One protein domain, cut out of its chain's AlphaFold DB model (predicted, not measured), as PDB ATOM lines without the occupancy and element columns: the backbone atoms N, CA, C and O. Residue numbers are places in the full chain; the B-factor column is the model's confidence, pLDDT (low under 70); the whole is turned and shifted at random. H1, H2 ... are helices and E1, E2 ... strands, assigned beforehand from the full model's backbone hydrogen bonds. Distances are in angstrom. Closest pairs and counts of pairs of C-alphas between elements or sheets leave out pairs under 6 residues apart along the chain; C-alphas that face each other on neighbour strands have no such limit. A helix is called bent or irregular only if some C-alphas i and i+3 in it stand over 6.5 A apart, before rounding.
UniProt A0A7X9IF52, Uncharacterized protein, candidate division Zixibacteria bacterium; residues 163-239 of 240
ATOM      1  N   LYS A 163     343.009 479.773 439.835       94.19
ATOM      2  CA  LYS A 163     341.946 480.635 440.391       94.19
ATOM      3  C   LYS A 163     340.881 479.856 441.169       94.19
ATOM      4  O   LYS A 163     340.236 480.414 442.048       94.19
ATOM      5  N   SER A 164     340.687 478.583 440.829       94.19
ATOM      6  CA  SER A 164     339.778 477.670 441.527       94.19
ATOM      7  C   SER A 164     340.326 477.180 442.873       94.19
ATOM      8  O   SER A 164     339.560 476.648 443.674       94.19
ATOM      9  N   LEU A 165     341.624 477.357 443.147       94.19
ATOM     10  CA  LEU A 165     342.263 476.892 444.371       94.19
ATOM     11  C   LEU A 165     342.226 477.970 445.460       94.19
ATOM     12  O   LEU A 165     342.997 478.928 445.462       94.19
ATOM     13  N   ALA A 166     341.345 477.792 446.443       94.62
ATOM     14  CA  ALA A 166     341.207 478.715 447.567       94.62
ATOM     15  C   ALA A 166     342.214 478.415 448.697       94.62
ATOM     16  O   ALA A 166     341.820 478.002 449.788       94.62
ATOM     17  N   VAL A 167     343.511 478.651 448.458       95.12
ATOM     18  CA  VAL A 167     344.592 478.378 449.434       95.12
ATOM     19  C   VAL A 167     344.317 478.955 450.836       95.12
ATOM     20  O   VAL A 167     344.485 478.213 451.804       95.12
ATOM     21  N   PRO A 168     343.826 480.204 451.007       96.19
ATOM     22  CA  PRO A 168     343.512 480.727 452.340       96.19
ATOM     23  C   PRO A 168     342.442 479.918 453.084       96.19
ATOM     24  O   PRO A 168     342.559 479.725 454.291       96.19
ATOM     25  N   LYS A 169     341.430 479.403 452.370       97.06
ATOM     26  CA  LYS A 169     340.373 478.570 452.963       97.06
ATOM     27  C   LYS A 169     340.900 477.194 453.357       97.06
ATOM     28  O   LYS A 169     340.562 476.711 454.430       97.06
ATOM     29  N   VAL A 170     341.747 476.589 452.518       96.62
ATOM     30  CA  VAL A 170     342.395 475.306 452.840       96.62
ATOM     31  C   VAL A 170     343.260 475.443 454.090       96.62
ATOM     32  O   VAL A 170     343.141 474.637 455.008       96.62
ATOM     33  N   ARG A 171     344.064 476.508 454.169       96.88
ATOM     34  CA  ARG A 171     344.885 476.801 455.347       96.88
ATOM     35  C   ARG A 171     344.043 476.999 456.605       96.88
ATOM     36  O   ARG A 171     344.391 476.472 457.653       96.88
ATOM     37  N   GLN A 172     342.945 477.750 456.506       97.69
ATOM     38  CA  GLN A 172     342.045 478.002 457.636       97.69
ATOM     39  C   GLN A 172     341.368 476.723 458.144       97.69
ATOM     40  O   GLN A 172     341.110 476.617 459.339       97.69
ATOM     41  N   ALA A 173     341.089 475.764 457.257       97.50
ATOM     42  CA  ALA A 173     340.487 474.490 457.635       97.50
ATOM     43  C   ALA A 173     341.422 473.615 458.490       97.50
ATOM     44  O   ALA A 173     340.929 472.784 459.243       97.50
ATOM     45  N   GLY A 174     342.745 473.811 458.401       96.81
ATOM     46  CA  GLY A 174     343.713 473.116 459.253       96.81
ATOM     47  C   GLY A 174     343.787 471.606 459.014       96.81
ATOM     48  O   GLY A 174     344.036 470.866 459.963       96.81
ATOM     49  N   PHE A 175     343.561 471.156 457.774       98.31
ATOM     50  CA  PHE A 175     343.527 469.730 457.443       98.31
ATOM     51  C   PHE A 175     344.834 469.004 457.784       98.31
ATOM     52  O   PHE A 175     345.930 469.527 457.560       98.31
ATOM     53  N   LEU A 176     344.698 467.757 458.228       98.75
ATOM     54  CA  LEU A 176     345.757 466.764 458.344       98.75
ATOM     55  C   LEU A 176     345.554 465.684 457.276       98.75
ATOM     56  O   LEU A 176     344.510 465.039 457.218       98.75
ATOM     57  N   VAL A 177     346.565 465.465 456.437       98.75
ATOM     58  CA  VAL A 177     346.506 464.539 455.299       98.75
ATOM     59  C   VAL A 177     347.628 463.515 455.388       98.75
ATOM     60  O   VAL A 177     348.792 463.873 455.579       98.75
ATOM     61  N   VAL A 178     347.299 462.237 455.193       98.69
ATOM     62  CA  VAL A 178     348.309 461.188 454.985       98.69
ATOM     63  C   VAL A 178     348.580 461.050 453.490       98.69
ATOM     64  O   VAL A 178     347.649 460.885 452.706       98.69
ATOM     65  N   VAL A 179     349.844 461.110 453.085       98.50
ATOM     66  CA  VAL A 179     350.257 460.946 451.685       98.50
ATOM     67  C   VAL A 179     351.058 459.667 451.554       98.50
ATOM     68  O   VAL A 179     352.139 459.587 452.130       98.50
ATOM     69  N   ASP A 180     350.563 458.708 450.776       97.81
ATOM     70  CA  ASP A 180     351.320 457.544 450.328       97.81
ATOM     71  C   ASP A 180     351.831 457.776 448.910       97.81
ATOM     72  O   ASP A 180     351.084 457.701 447.944       97.81
ATOM     73  N   ALA A 181     353.116 458.087 448.772       96.56
ATOM     74  CA  ALA A 181     353.701 458.311 447.456       96.56
ATOM     75  C   ALA A 181     354.414 457.080 446.898       96.56
ATOM     76  O   ALA A 181     355.083 457.223 445.874       96.56
ATOM     77  N   ILE A 182     354.323 455.915 447.558       95.75
ATOM     78  CA  ILE A 182     354.868 454.612 447.139       95.75
ATOM     79  C   ILE A 182     356.358 454.595 446.749       95.75
ATOM     80  O   ILE A 182     356.807 453.726 446.011       95.75
ATOM     81  N   ASN A 183     357.136 455.581 447.184       96.12
ATOM     82  CA  ASN A 183     358.478 455.931 446.705       96.12
ATOM     83  C   ASN A 183     358.546 456.262 445.198       96.12
ATOM     84  O   ASN A 183     359.614 456.243 444.576       96.12
ATOM     85  N   GLY A 184     357.399 456.620 444.629       96.12
ATOM     86  CA  GLY A 184     357.151 457.148 443.295       96.12
ATOM     87  C   GLY A 184     357.612 458.595 443.112       96.12
ATOM     88  O   GLY A 184     358.069 459.265 444.043       96.12
ATOM     89  N   ALA A 185     357.426 459.120 441.902       96.44
ATOM     90  CA  ALA A 185     357.839 460.479 441.542       96.44
ATOM     91  C   ALA A 185     357.079 461.592 442.296       96.44
ATOM     92  O   ALA A 185     357.554 462.724 442.370       96.44
ATOM     93  N   GLY A 186     355.918 461.272 442.881       96.06
ATOM     94  CA  GLY A 186     355.128 462.183 443.717       96.06
ATOM     95  C   GLY A 186     355.707 462.441 445.115       96.06
ATOM     96  O   GLY A 186     355.272 463.374 445.786       96.06
ATOM     97  N   SER A 187     356.711 461.656 445.533       96.88
ATOM     98  CA  SER A 187     357.261 461.624 446.902       96.88
ATOM     99  C   SER A 187     357.739 462.971 447.438       96.88
ATOM    100  O   SER A 187     357.699 463.219 448.641       96.88
ATOM    101  N   TYR A 188     358.197 463.850 446.548       95.25
ATOM    102  CA  TYR A 188     358.625 465.195 446.915       95.25
ATOM    103  C   TYR A 188     357.526 466.237 446.679       95.25
ATOM    104  O   TYR A 188     357.230 467.026 447.576       95.25
ATOM    105  N   CYS A 189     356.918 466.247 445.489       95.69
ATOM    106  CA  CYS A 189     356.054 467.348 445.069       95.69
ATOM    107  C   CYS A 189     354.719 467.392 445.815       95.69
ATOM    108  O   CYS A 189     354.276 468.475 446.181       95.69
ATOM    109  N   LEU A 190     354.072 466.246 446.053       96.56
ATOM    110  CA  LEU A 190     352.727 466.226 446.628       96.56
ATOM    111  C   LEU A 190     352.741 466.648 448.107       96.56
ATOM    112  O   LEU A 190     352.011 467.582 448.443       96.56
ATOM    113  N   PRO A 191     353.608 466.082 448.975       97.94
ATOM    114  CA  PRO A 191     353.740 466.576 450.342       97.94
ATOM    115  C   PRO A 191     354.091 468.067 450.409       97.94
ATOM    116  O   PRO A 191     353.454 468.816 451.143       97.94
ATOM    117  N   LYS A 192     355.054 468.520 449.594       97.88
ATOM    118  CA  LYS A 192     355.505 469.917 449.607       97.88
ATOM    119  C   LYS A 192     354.416 470.891 449.147       97.88
ATOM    120  O   LYS A 192     354.282 471.969 449.723       97.88
ATOM    121  N   LEU A 193     353.621 470.519 448.142       97.94
ATOM    122  CA  LEU A 193     352.485 471.316 447.677       97.94
ATOM    123  C   LEU A 193     351.436 471.496 448.785       97.94
ATOM    124  O   LEU A 193     350.982 472.612 449.026       97.94
ATOM    125  N   LEU A 194     351.085 470.414 449.486       98.06
ATOM    126  CA  LEU A 194     350.138 470.452 450.606       98.06
ATOM    127  C   LEU A 194     350.667 471.308 451.765       98.06
ATOM    128  O   LEU A 194     349.953 472.175 452.270       98.06
ATOM    129  N   GLU A 195     351.939 471.142 452.128       98.06
ATOM    130  CA  GLU A 195     352.609 471.959 453.147       98.06
ATOM    131  C   GLU A 195     352.567 473.459 452.779       98.06
ATOM    132  O   GLU A 195     352.231 474.295 453.617       98.06
ATOM    133  N   GLN A 196     352.805 473.824 451.510       97.38
ATOM    134  CA  GLN A 196     352.681 475.213 451.029       97.38
ATOM    135  C   GLN A 196     351.242 475.753 451.128       97.38
ATOM    136  O   GLN A 196     351.028 476.950 451.373       97.38
ATOM    137  N   MET A 197     350.244 474.877 451.004       97.25
ATOM    138  CA  MET A 197     348.833 475.210 451.218       97.25
ATOM    139  C   MET A 197     348.461 475.335 452.706       97.25
ATOM    140  O   MET A 197     347.360 475.786 453.015       97.25
ATOM    141  N   GLY A 198     349.381 475.034 453.627       97.38
ATOM    142  CA  GLY A 198     349.159 475.070 455.074       97.38
ATOM    143  C   GLY A 198     348.487 473.813 455.628       97.38
ATOM    144  O   GLY A 198     347.890 473.878 456.697       97.38
ATOM    145  N   VAL A 199     348.553 472.702 454.895       98.44
ATOM    146  CA  VAL A 199     348.037 471.392 455.310       98.44
ATOM    147  C   VAL A 199     349.108 470.667 456.128       98.44
ATOM    148  O   VAL A 199     350.280 470.655 455.748       98.44
ATOM    149  N   GLY A 200     348.718 470.044 457.240       98.44
ATOM    150  CA  GLY A 200     349.582 469.118 457.969       98.44
ATOM    151  C   GLY A 200     349.742 467.821 457.179       98.44
ATOM    152  O   GLY A 200     348.748 467.247 456.740       98.44
ATOM    153  N   VAL A 201     350.973 467.345 456.988       98.62
ATOM    154  CA  VAL A 201     351.237 466.160 456.158       98.62
ATOM    155  C   VAL A 201     351.928 465.064 456.958       98.62
ATOM    156  O   VAL A 201     353.014 465.261 457.501       98.62
ATOM    157  N   ILE A 202     351.327 463.876 456.959       98.50
ATOM    158  CA  ILE A 202     351.965 462.633 457.392       98.50
ATOM    159  C   ILE A 202     352.454 461.913 456.140       98.50
ATOM    160  O   ILE A 202     351.669 461.523 455.278       98.50
ATOM    161  N   ARG A 203     353.771 461.751 456.026       98.38
ATOM    162  CA  ARG A 203     354.412 461.139 454.859       98.38
ATOM    163  C   ARG A 203     354.519 459.629 455.040       98.38
ATOM    164  O   ARG A 203     355.227 459.160 455.929       98.38
ATOM    165  N   LEU A 204     353.880 458.884 454.151       97.25
ATOM    166  CA  LEU A 204     353.972 457.439 454.009       97.25
ATOM    167  C   LEU A 204     354.685 457.128 452.685       97.25
ATOM    168  O   LEU A 204     354.375 457.718 451.655       97.25
ATOM    169  N   ASN A 205     355.707 456.269 452.714       96.75
ATOM    170  CA  ASN A 205     356.452 455.850 451.516       96.75
ATOM    171  C   ASN A 205     356.845 457.028 450.587       96.75
ATOM    172  O   ASN A 205     356.574 457.024 449.393       96.75
ATOM    173  N   CYS A 206     357.443 458.095 451.128       97.06
ATOM    174  CA  CYS A 206     357.787 459.311 450.368       97.06
ATOM    175  C   CYS A 206     359.303 459.485 450.152       97.06
ATOM    176  O   CYS A 206     359.799 460.613 450.137       97.06
ATOM    177  N   LYS A 207     360.079 458.401 450.012       95.19
ATOM    178  CA  LYS A 207     361.537 458.501 449.787       95.19
ATOM    179  C   LYS A 207     361.900 458.852 448.342       95.19
ATOM    180  O   LYS A 207     362.982 459.374 448.105       95.19
ATOM    181  N   GLY A 208     361.024 458.559 447.379       92.44
ATOM    182  CA  GLY A 208     361.233 458.874 445.958       92.44
ATOM    183  C   GLY A 208     362.384 458.121 445.283       92.44
ATOM    184  O   GLY A 208     362.853 458.547 444.232       92.44
ATOM    185  N   ASN A 209     362.857 457.024 445.877       92.12
ATOM    186  CA  ASN A 209     364.032 456.274 445.427       92.12
ATOM    187  C   ASN A 209     363.713 455.138 444.432       92.12
ATOM    188  O   ASN A 209     364.631 454.432 444.025       92.12
ATOM    189  N   GLY A 210     362.442 454.936 444.063       87.94
ATOM    190  CA  GLY A 210     362.035 453.889 443.118       87.94
ATOM    191  C   GLY A 210     361.879 452.494 443.709       87.94
ATOM    192  O   GLY A 210     361.464 451.584 442.994       87.94
ATOM    193  N   ASP A 211     362.190 452.322 444.993       90.94
ATOM    194  CA  ASP A 211     361.935 451.089 445.732       90.94
ATOM    195  C   ASP A 211     360.457 451.056 446.136       90.94
ATOM    196  O   ASP A 211     360.074 451.511 447.217       90.94
ATOM    197  N   PHE A 212     359.602 450.651 445.195       93.69
ATOM    198  CA  PHE A 212     358.157 450.685 445.383       93.69
ATOM    199  C   PHE A 212     357.726 449.755 446.518       93.69
ATOM    200  O   PHE A 212     357.900 448.541 446.436       93.69
ATOM    201  N   CYS A 213     357.118 450.324 447.564       90.94
ATOM    202  CA  CYS A 213     356.697 449.573 448.753       90.94
ATOM    203  C   CYS A 213     355.585 448.547 448.469       90.94
ATOM    204  O   CYS A 213     355.399 447.611 449.242       90.94
ATOM    205  N   HIS A 214     354.855 448.722 447.368       90.81
ATOM    206  CA  HIS A 214     353.876 447.789 446.818       90.81
ATOM    207  C   HIS A 214     353.682 448.080 445.321       90.81
ATOM    208  O   HIS A 214     354.277 449.013 444.777       90.81
ATOM    209  N   THR A 215     352.838 447.304 444.634       91.38
ATOM    210  CA  THR A 215     352.486 447.571 443.230       91.38
ATOM    211  C   THR A 215     351.970 449.010 443.083       91.38
ATOM    212  O   THR A 215     351.110 449.412 443.872       91.38
ATOM    213  N   PRO A 216     352.455 449.795 442.099       89.81
ATOM    214  CA  PRO A 216     352.190 451.233 441.997       89.81
ATOM    215  C   PRO A 216     350.786 451.580 441.460       89.81
ATOM    216  O   PRO A 216     350.603 452.572 440.755       89.81
ATOM    217  N   GLU A 217     349.786 450.756 441.776       93.19
ATOM    218  CA  GLU A 217     348.387 450.941 441.400       93.19
ATOM    219  C   GLU A 217     347.537 451.202 442.656       93.19
ATOM    220  O   GLU A 217     347.531 450.363 443.563       93.19
ATOM    221  N   PRO A 218     346.818 452.334 442.752       92.62
ATOM    222  CA  PRO A 218     346.070 452.713 443.952       92.62
ATOM    223  C   PRO A 218     344.709 451.991 444.040       92.62
ATOM    224  O   PRO A 218     343.650 452.616 444.024       92.62
ATOM    225  N   ILE A 219     344.733 450.659 444.123       95.38
ATOM    226  CA  ILE A 219     343.555 449.803 444.359       95.38
ATOM    227  C   ILE A 219     343.411 449.459 445.853       95.38
ATOM    228  O   ILE A 219     344.421 449.453 446.565       95.38
ATOM    229  N   PRO A 220     342.198 449.150 446.356       95.44
ATOM    230  CA  PRO A 220     341.953 448.899 447.782       95.44
ATOM    231  C   PRO A 220     342.928 447.916 448.442       95.44
ATOM    232  O   PRO A 220     343.307 448.092 449.601       95.44
ATOM    233  N   GLU A 221     343.371 446.901 447.704       95.50
ATOM    234  CA  GLU A 221     344.326 445.890 448.151       95.50
ATOM    235  C   GLU A 221     345.686 446.495 448.527       95.50
ATOM    236  O   GLU A 221     346.268 446.081 449.532       95.50
ATOM    237  N   ASN A 222     346.150 447.488 447.761       95.25
ATOM    238  CA  ASN A 222     347.423 448.184 447.960       95.25
ATOM    239  C   ASN A 222     347.306 449.337 448.973       95.25
ATOM    240  O   ASN A 222     348.286 449.691 449.619       95.25
ATOM    241  N   LEU A 223     346.105 449.884 449.184       96.75
ATOM    242  CA  LEU A 223     345.872 451.055 450.046       96.75
ATOM    243  C   LEU A 223     345.635 450.722 451.528       96.75
ATOM    244  O   LEU A 223     345.251 451.593 452.314       96.75
ATOM    245  N   LYS A 224     345.856 449.471 451.951       96.88
ATOM    246  CA  LYS A 224     345.621 449.035 453.339       96.88
ATOM    247  C   LYS A 224     346.449 449.834 454.348       96.88
ATOM    248  O   LYS A 224     345.898 450.271 455.359       96.88
ATOM    249  N   GLN A 225     347.734 450.049 454.054       96.69
ATOM    250  CA  GLN A 225     348.650 450.799 454.920       96.69
ATOM    251  C   GLN A 225     348.211 452.262 455.054       96.69
ATOM    252  O   GLN A 225     348.099 452.765 456.171       96.69
ATOM    253  N   LEU A 226     347.875 452.914 453.934       97.81
ATOM    254  CA  LEU A 226     347.339 454.274 453.929       97.81
ATOM    255  C   LEU A 226     346.050 454.371 454.753       97.81
ATOM    256  O   LEU A 226     345.937 455.219 455.635       97.81
ATOM    257  N   GLY A 227     345.087 453.477 454.514       97.94
ATOM    258  CA  GLY A 227     343.819 453.478 455.240       97.94
ATOM    259  C   GLY A 227     343.990 453.268 456.747       97.94
ATOM    260  O   GLY A 227     343.271 453.878 457.539       97.94
ATOM    261  N   GLN A 228     344.938 452.423 457.158       98.12
ATOM    262  CA  GLN A 228     345.295 452.246 458.566       98.12
ATOM    263  C   GLN A 228     345.910 453.524 459.146       98.12
ATOM    264  O   GLN A 228     345.415 454.014 460.159       98.12
ATOM    265  N   ALA A 229     346.903 454.105 458.469       98.19
ATOM    266  CA  ALA A 229     347.573 455.325 458.907       98.19
ATOM    267  C   ALA A 229     346.597 456.503 459.059       98.19
ATOM    268  O   ALA A 229     346.679 457.241 460.039       98.19
ATOM    269  N   VAL A 230     345.628 456.651 458.145       98.62
ATOM    270  CA  VAL A 230     344.568 457.671 458.241       98.62
ATOM    271  C   VAL A 230     343.743 457.494 459.519       98.62
ATOM    272  O   VAL A 230     343.540 458.456 460.256       98.62
ATOM    273  N   ARG A 231     343.307 456.264 459.832       98.50
ATOM    274  CA  ARG A 231     342.505 455.982 461.038       98.50
ATOM    275  C   ARG A 231     343.292 456.181 462.331       98.50
ATOM    276  O   ARG A 231     342.765 456.767 463.272       98.50
ATOM    277  N   GLU A 232     344.534 455.707 462.380       98.38
ATOM    278  CA  GLU A 232     345.388 455.796 463.572       98.38
ATOM    279  C   GLU A 232     345.774 457.240 463.897       98.38
ATOM    280  O   GLU A 232     345.735 457.649 465.055       98.38
ATOM    281  N   SER A 233     346.091 458.030 462.869       98.00
ATOM    282  CA  SER A 233     346.436 459.446 463.023       98.00
ATOM    283  C   SER A 233     345.227 460.371 463.150       98.00
ATOM    284  O   SER A 233     345.406 461.550 463.451       98.00
ATOM    285  N   LYS A 234     344.007 459.853 462.938       98.12
ATOM    286  CA  LYS A 234     342.766 460.641 462.833       98.12
ATOM    287  C   LYS A 234     342.878 461.763 461.788       98.12
ATOM    288  O   LYS A 234     342.362 462.855 462.001       98.12
ATOM    289  N   ALA A 235     343.582 461.493 460.690       98.56
ATOM    290  CA  ALA A 235     343.700 462.420 459.572       98.56
ATOM    291  C   ALA A 235     342.353 462.600 458.856       98.56
ATOM    292  O   ALA A 235     341.527 461.685 458.826       98.56
ATOM    293  N   ASP A 236     342.157 463.761 458.233       98.50
ATOM    294  CA  ASP A 236     340.917 464.110 457.535       98.50
ATOM    295  C   ASP A 236     340.748 463.329 456.225       98.50
ATOM    296  O   ASP A 236     339.629 463.009 455.825       98.50
ATOM    297  N   LEU A 237     341.858 463.014 455.544       97.56
ATOM    298  CA  LEU A 237     341.876 462.200 454.325       97.56
ATOM    299  C   LEU A 237     343.258 461.580 454.054       97.56
ATOM    300  O   LEU A 237     344.279 462.000 454.604       97.56
ATOM    301  N   GLY A 238     343.278 460.582 453.167       97.94
ATOM    302  CA  GLY A 238     344.493 459.988 452.607       97.94
ATOM    303  C   GLY A 238     344.590 460.220 451.097       97.94
ATOM    304  O   GLY A 238     343.569 460.190 450.411       97.94
ATOM    305  N   LEU A 239     345.804 460.430 450.583       97.81
ATOM    306  CA  LEU A 239     346.113 460.552 449.154       97.81
ATOM    307  C   LEU A 239     347.147 459.496 448.745       97.81
ATOM    308  O   LEU A 239     348.126 459.307 449.468       97.81
TER     309      LEU A 239
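AT A GLANCE: This is residues 163 to 239 of the 240 residues of an uncharacterized protein of candidate division Zixibacteria bacterium (UniProt A0A7X9IF52). A small sheet of three strands is sandwiched between two helices, H2 over one face and H3 over the other, while a short helix, H1, lies beyond the end where E1 and E2 begin and a long loop, residues 205 to 223, runs round the opposite end. The 77 printed residues include three named helices and three named strands, in the order H1 E1 H2 E2 H3 E3. The sheet runs E2 E1 E3, all parallel, and the class is mixed, helices and strands. The whole is compact, with a radius of gyration of the C-alphas of 12.8 A and spans of 35 by 25 by 19 A.

IN THESE COORDINATES: H1 is residues 167 to 173, beginning at C-alpha 167 (344.592, 478.378, 449.434). E1 is residues 176 to 180, 13.4 A from first to last C-alpha, beginning at C-alpha 176 (345.757, 466.764, 458.344). H2 is residues 186 to 196, 15.1 A long; it is neither bent nor irregular, but only just: C-alphas 187 and 190 are 6.5 A apart. E2 is residues 200 to 204, 13.1 A. H3 is residues 224 to 233, 14.2 A. E3 is residues 237 to 239, 6.9 A, ending at C-alpha 239 (346.113, 460.552, 449.154).

HOW THE PARTS SIT: E1 is the inner strand, and E2 and E3 are the edge strands. E2 and E1 are parallel at 22 degrees, with N 177 and O 200 within hydrogen-bond range at 2.8 A. E1 and E3 are parallel at 28 degrees, with N 239 and O 178 within range at 2.8 A. H2 is on the sheet at a height of 9.3 A, over E2 and E1, and runs along the strands, at 6 degrees to E2 on the local plane; its closest C-alphas to E2 are those of Pro 191 and Val 201, 6.3 A. H3 is on the opposite face at a height of 8.5 A, over E1, at 21 degrees to E1 on the local plane; the closest C-alphas of the two are those of Val 178 and Val 230, 6.1 A. H2, the sheet E2 E1 E3 and H3 make three layers, with H2 on one face of the sheet and H3 on the other. E1, H2 and E2 form a strand-helix-strand unit, two parallel neighbour strands with a helix between them in the chain; E2, H3 and E3 form a split one, with E1 between its strands. Both crossovers are right-handed. H1 is not on the sheet; it is near H2 and apart from H3. Each O i to N i+4 pair is within hydrogen-bond range in H1 and H3, and 6 of 7 are in H2.

THE WHOLE: The C-alphas farthest apart, those of Lys 163 and Asp 211, are 36.1 A apart. The printed part has no cut. The link from E2 to H3, 19 residues, is long; the other links between named elements are tight. Mean pLDDT of the printed part is 96.3, and no printed residue is under 70.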